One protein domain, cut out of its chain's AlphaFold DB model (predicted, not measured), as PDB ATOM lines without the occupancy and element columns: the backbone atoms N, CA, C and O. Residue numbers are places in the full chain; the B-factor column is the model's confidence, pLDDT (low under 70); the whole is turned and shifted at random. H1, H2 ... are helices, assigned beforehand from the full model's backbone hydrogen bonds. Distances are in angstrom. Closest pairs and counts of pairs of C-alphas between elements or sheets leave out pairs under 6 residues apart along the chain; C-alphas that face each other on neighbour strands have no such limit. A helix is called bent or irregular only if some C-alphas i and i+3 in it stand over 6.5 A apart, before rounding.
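Overview. This is residues 2 to 48 of the 54 residues of the protein "Cytochrome c oxidase cbb3-type subunit 4" of Bradyrhizobium sp. NFR13 (UniProt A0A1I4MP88). One long, gently bent helix, H1, makes the length, and a short helix, H2, turns off its end to form an L. The printed part has 47 residues with two named helices, H1 then H2, and is all helix. It is extended, with a radius of gyration of the C-alphas of 18.5 A and spans of 57 by 16 by 7 A.

Arrangement. Start at Arg 2: by its hydrogen bonds H1, residues 2 to 35, was assigned as one helix, but it is bent, C-alphas 17 and 20 being 6.6 A apart. Its arms H1a, residues 2 to 17, and H1b, residues 20 to 35, stand at a shallow tilt of 26 degrees. Past Trp 36, H2, residues 37 to 47, only just touches H1b, with 3 pairs of C-alphas within 8 A, and only at the corner; look at Ala 34 and Lys 40, whose C-alphas are the closest, 7.1 A. H2 is about perpendicular to H1b, at 80 degrees. Every O i to N i+4 pair is within hydrogen-bond range in H1a and H1b, and 5 of 7 in H2.

Along the chain. Find C-alpha 2 at (308.979, 108.143, 108.609); H1a runs 22.3 A, H1b 22.4 A. H2 runs 15.1 A to C-alpha 47 at (293.656, 88.687, 156.440), only just irregular: C-alphas 38 and 41 are 6.9 A apart.

Size, cuts and confidence. The printed part has no cut, and its link is tight. Residue 2 has pLDDT under 70.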
ATOM      1  N   ARG A   2     310.168 107.329 108.255       67.44
ATOM      2  CA  ARG A   2     308.979 108.143 108.609       67.44
ATOM      3  C   ARG A   2     307.752 107.338 109.063       67.44
ATOM      4  O   ARG A   2     307.158 107.695 110.066       67.44
ATOM      5  N   ALA A   3     307.423 106.235 108.386       73.69
ATOM      6  CA  ALA A   3     306.271 105.403 108.753       73.69
ATOM      7  C   ALA A   3     306.373 104.797 110.168       73.69
ATOM      8  O   ALA A   3     305.370 104.712 110.866       73.69
ATOM      9  N   ILE A   4     307.583 104.434 110.609       70.81
ATOM     10  CA  ILE A   4     307.822 103.884 111.954       70.81
ATOM     11  C   ILE A   4     307.559 104.965 113.010       70.81
ATOM     12  O   ILE A   4     306.803 104.730 113.945       70.81
ATOM     13  N   LEU A   5     308.078 106.178 112.789       76.69
ATOM     14  CA  LEU A   5     307.852 107.326 113.675       76.69
ATOM     15  C   LEU A   5     306.367 107.719 113.751       76.69
ATOM     16  O   LEU A   5     305.881 108.118 114.804       76.69
ATOM     17  N   THR A   6     305.615 107.601 112.651       78.81
ATOM     18  CA  THR A   6     304.171 107.888 112.646       78.81
ATOM     19  C   THR A   6     303.383 106.883 113.485       78.81
ATOM     20  O   THR A   6     302.499 107.287 114.239       78.81
ATOM     21  N   VAL A   7     303.707 105.591 113.387       77.88
ATOM     22  CA  VAL A   7     303.054 104.539 114.182       77.88
ATOM     23  C   VAL A   7     303.410 104.670 115.660       77.88
ATOM     24  O   VAL A   7     302.522 104.593 116.503       77.88
ATOM     25  N   GLU A   8     304.678 104.932 115.979       81.06
ATOM     26  CA  GLU A   8     305.141 105.160 117.351       81.06
ATOM     27  C   GLU A   8     304.455 106.374 117.989       81.06
ATOM     28  O   GLU A   8     303.939 106.279 119.103       81.06
ATOM     29  N   ASN A   9     304.348 107.486 117.258       83.94
ATOM     30  CA  ASN A   9     303.631 108.670 117.724       83.94
ATOM     31  C   ASN A   9     302.137 108.390 117.930       83.94
ATOM     32  O   ASN A   9     301.558 108.851 118.911       83.94
ATOM     33  N   PHE A  10     301.496 107.636 117.037       90.12
ATOM     34  CA  PHE A  10     300.082 107.290 117.184       90.12
ATOM     35  C   PHE A  10     299.840 106.384 118.398       90.12
ATOM     36  O   PHE A  10     298.980 106.682 119.226       90.12
ATOM     37  N   ALA A  11     300.633 105.319 118.537       90.31
ATOM     38  CA  ALA A  11     300.557 104.404 119.669       90.31
ATOM     39  C   ALA A  11     300.826 105.131 120.994       90.31
ATOM     40  O   ALA A  11     300.056 104.978 121.940       90.31
ATOM     41  N   SER A  12     301.858 105.978 121.045       93.81
ATOM     42  CA  SER A  12     302.198 106.750 122.246       93.81
ATOM     43  C   SER A  12     301.069 107.695 122.653       93.81
ATOM     44  O   SER A  12     300.697 107.732 123.823       93.81
ATOM     45  N   ASN A  13     300.461 108.408 121.697       93.62
ATOM     46  CA  ASN A  13     299.318 109.280 121.981       93.62
ATOM     47  C   ASN A  13     298.102 108.486 122.480       93.62
ATOM     48  O   ASN A  13     297.472 108.881 123.458       93.62
ATOM     49  N   LEU A  14     297.791 107.339 121.867       95.31
ATOM     50  CA  LEU A  14     296.694 106.477 122.317       95.31
ATOM     51  C   LEU A  14     296.921 105.976 123.751       95.31
ATOM     52  O   LEU A  14     295.994 105.965 124.565       95.31
ATOM     53  N   VAL A  15     298.155 105.571 124.065       96.00
ATOM     54  CA  VAL A  15     298.513 105.090 125.399       96.00
ATOM     55  C   VAL A  15     298.354 106.209 126.422       96.00
ATOM     56  O   VAL A  15     297.601 106.048 127.379       96.00
ATOM     57  N   LEU A  16     298.996 107.355 126.196       96.06
ATOM     58  CA  LEU A  16     299.038 108.448 127.166       96.06
ATOM     59  C   LEU A  16     297.678 109.122 127.370       96.06
ATOM     60  O   LEU A  16     297.331 109.465 128.498       96.06
ATOM     61  N   THR A  17     296.905 109.322 126.303       95.31
ATOM     62  CA  THR A  17     295.640 110.064 126.378       95.31
ATOM     63  C   THR A  17     294.467 109.188 126.804       95.31
ATOM     64  O   THR A  17     293.569 109.681 127.482       95.31
ATOM     65  N   PHE A  18     294.450 107.906 126.426       96.44
ATOM     66  CA  PHE A  18     293.299 107.037 126.672       96.44
ATOM     67  C   PHE A  18     293.608 105.920 127.668       96.44
ATOM     68  O   PHE A  18     292.973 105.830 128.718       96.44
ATOM     69  N   TRP A  19     294.604 105.081 127.381       97.00
ATOM     70  CA  TRP A  19     294.845 103.882 128.189       97.00
ATOM     71  C   TRP A  19     295.400 104.177 129.578       97.00
ATOM     72  O   TRP A  19     294.969 103.542 130.540       97.00
ATOM     73  N   THR A  20     296.319 105.132 129.716       97.38
ATOM     74  CA  THR A  20     296.906 105.479 131.014       97.38
ATOM     75  C   THR A  20     295.842 106.015 131.983       97.38
ATOM     76  O   THR A  20     295.741 105.464 133.082       97.38
ATOM     77  N   PRO A  21     294.980 106.988 131.613       98.25
ATOM     78  CA  PRO A  21     293.894 107.425 132.490       98.25
ATOM     79  C   PRO A  21     292.885 106.320 132.813       98.25
ATOM     80  O   PRO A  21     292.461 106.214 133.960       98.25
ATOM     81  N   VAL A  22     292.523 105.471 131.841       98.38
ATOM     82  CA  VAL A  22     291.609 104.338 132.073       98.38
ATOM     83  C   VAL A  22     292.197 103.360 133.088       98.38
ATOM     84  O   VAL A  22     291.519 102.989 134.045       98.38
ATOM     85  N   PHE A  23     293.464 102.979 132.925       98.31
ATOM     86  CA  PHE A  23     294.151 102.074 133.844       98.31
ATOM     87  C   PHE A  23     294.215 102.650 135.262       98.31
ATOM     88  O   PHE A  23     293.842 101.977 136.223       98.31
ATOM     89  N   VAL A  24     294.623 103.915 135.393       98.25
ATOM     90  CA  VAL A  24     294.673 104.606 136.688       98.25
ATOM     91  C   VAL A  24     293.274 104.729 137.300       98.25
ATOM     92  O   VAL A  24     293.112 104.497 138.494       98.25
ATOM     93  N   GLY A  25     292.246 105.023 136.501       98.56
ATOM     94  CA  GLY A  25     290.858 105.102 136.956       98.56
ATOM     95  C   GLY A  25     290.335 103.773 137.502       98.56
ATOM     96  O   GLY A  25     289.750 103.741 138.584       98.56
ATOM     97  N   ILE A  26     290.605 102.663 136.807       98.38
ATOM     98  CA  ILE A  26     290.270 101.310 137.280       98.38
ATOM     99  C   ILE A  26     291.017 101.000 138.580       98.38
ATOM    100  O   ILE A  26     290.417 100.502 139.531       98.38
ATOM    101  N   PHE A  27     292.308 101.326 138.652       97.50
ATOM    102  CA  PHE A  27     293.106 101.114 139.855       97.50
ATOM    103  C   PHE A  27     292.545 101.882 141.059       97.50
ATOM    104  O   PHE A  27     292.344 101.298 142.124       97.50
ATOM    105  N   ILE A  28     292.214 103.164 140.883       98.25
ATOM    106  CA  ILE A  28     291.573 103.978 141.922       98.25
ATOM    107  C   ILE A  28     290.231 103.366 142.332       98.25
ATOM    108  O   ILE A  28     289.975 103.242 143.526       98.25
ATOM    109  N   ALA A  29     289.403 102.924 141.382       96.75
ATOM    110  CA  ALA A  29     288.123 102.287 141.687       96.75
ATOM    111  C   ALA A  29     288.290 101.018 142.541       96.75
ATOM    112  O   ALA A  29     287.549 100.821 143.506       96.75
ATOM    113  N   ILE A  30     289.296 100.189 142.241       93.56
ATOM    114  CA  ILE A  30     289.634  99.004 143.040       93.56
ATOM    115  C   ILE A  30     290.079  99.408 144.449       93.56
ATOM    116  O   ILE A  30     289.599  98.827 145.421       93.56
ATOM    117  N   LEU A  31     290.953 100.410 144.585       91.94
ATOM    118  CA  LEU A  31     291.376 100.908 145.898       91.94
ATOM    119  C   LEU A  31     290.193 101.437 146.708       91.94
ATOM    120  O   LEU A  31     290.059 101.105 147.884       91.94
ATOM    121  N   THR A  32     289.311 102.220 146.087       93.69
ATOM    122  CA  THR A  32     288.090 102.708 146.732       93.69
ATOM    123  C   THR A  32     287.225 101.547 147.202       93.69
ATOM    124  O   THR A  32     286.762 101.575 148.336       93.69
ATOM    125  N   TYR A  33     287.043 100.513 146.380       87.06
ATOM    126  CA  TYR A  33     286.286  99.321 146.756       87.06
ATOM    127  C   TYR A  33     286.927  98.563 147.927       87.06
ATOM    128  O   TYR A  33     286.234  98.197 148.877       87.06
ATOM    129  N   ALA A  34     288.244  98.358 147.889       84.12
ATOM    130  CA  ALA A  34     288.980  97.639 148.925       84.12
ATOM    131  C   ALA A  34     288.977  98.384 150.269       84.12
ATOM    132  O   ALA A  34     288.812  97.768 151.321       84.12
ATOM    133  N   LEU A  35     289.120  99.713 150.240       82.94
ATOM    134  CA  LEU A  35     289.130 100.564 151.433       82.94
ATOM    135  C   LEU A  35     287.721 100.946 151.913       82.94
ATOM    136  O   LEU A  35     287.581 101.550 152.980       82.94
ATOM    137  N   TRP A  36     286.671 100.605 151.161       87.44
ATOM    138  CA  TRP A  36     285.306 100.937 151.538       87.44
ATOM    139  C   TRP A  36     284.919 100.211 152.837       87.44
ATOM    140  O   TRP A  36     285.033  98.983 152.922       87.44
ATOM    141  N   PRO A  37     284.385 100.916 153.852       75.62
ATOM    142  CA  PRO A  37     284.138 100.348 155.181       75.62
ATOM    143  C   PRO A  37     283.187  99.143 155.170       75.62
ATOM    144  O   PRO A  37     283.319  98.249 156.001       75.62
ATOM    145  N   ARG A  38     282.278  99.064 154.188       75.88
ATOM    146  CA  ARG A  38     281.384  97.908 153.995       75.88
ATOM    147  C   ARG A  38     282.128  96.613 153.639       75.88
ATOM    148  O   ARG A  38     281.666  95.538 154.000       75.88
ATOM    149  N   ASN A  39     283.265  96.708 152.952       71.56
ATOM    150  CA  ASN A  39     284.072  95.564 152.522       71.56
ATOM    151  C   ASN A  39     285.226  95.246 153.482       71.56
ATOM    152  O   ASN A  39     285.814  94.166 153.403       71.56
ATOM    153  N   LYS A  40     285.504  96.147 154.432       71.12
ATOM    154  CA  LYS A  40     286.576  96.006 155.419       71.12
ATOM    155  C   LYS A  40     286.434  94.750 156.278       71.12
ATOM    156  O   LYS A  40     287.416  94.054 156.466       71.12
ATOM    157  N   ALA A  41     285.227  94.404 156.731       76.56
ATOM    158  CA  ALA A  41     285.011  93.200 157.541       76.56
ATOM    159  C   ALA A  41     285.346  91.897 156.787       76.56
ATOM    160  O   ALA A  41     285.877  90.960 157.378       76.56
ATOM    161  N   MET A  42     285.077  91.848 155.476       74.81
ATOM    162  CA  MET A  42     285.431  90.707 154.623       74.81
ATOM    163  C   MET A  42     286.950  90.605 154.438       74.81
ATOM    164  O   MET A  42     287.513  89.517 154.537       74.81
ATOM    165  N   PHE A  43     287.616  91.740 154.216       73.50
ATOM    166  CA  PHE A  43     289.072  91.804 154.084       73.50
ATOM    167  C   PHE A  43     289.800  91.504 155.401       73.50
ATOM    168  O   PHE A  43     290.745  90.721 155.398       73.50
ATOM    169  N   ASP A  44     289.333  92.046 156.527       77.12
ATOM    170  CA  ASP A  44     289.869  91.761 157.863       77.12
ATOM    171  C   ASP A  44     289.706  90.275 158.220       77.12
ATOM    172  O   ASP A  44     290.599  89.679 158.822       77.12
ATOM    173  N   ALA A  45     288.587  89.652 157.830       79.75
ATOM    174  CA  ALA A  45     288.375  88.218 158.010       79.75
ATOM    175  C   ALA A  45     289.340  87.378 157.154       79.75
ATOM    176  O   ALA A  45     289.943  86.439 157.673       79.75
ATOM    177  N   ALA A  46     289.532  87.734 155.879       79.12
ATOM    178  CA  ALA A  46     290.472  87.056 154.985       79.12
ATOM    179  C   ALA A  46     291.936  87.226 155.436       79.12
ATOM    180  O   ALA A  46     292.708  86.272 155.405       79.12
ATOM    181  N   ALA A  47     292.314  88.409 155.929       77.50
ATOM    182  CA  ALA A  47     293.656  88.687 156.440       77.50
ATOM    183  C   ALA A  47     293.990  87.906 157.723       77.50
ATOM    184  O   ALA A  47     295.158  87.642 157.993       77.50
ATOM    185  N   ARG A  48     292.977  87.515 158.508       75.75
ATOM    186  CA  ARG A  48     293.139  86.671 159.705       75.75
ATOM    187  C   ARG A  48     293.141  85.178 159.402       75.75
ATOM    188  O   ARG A  48     293.450  84.400 160.295       75.75
TER     189      ARG A  48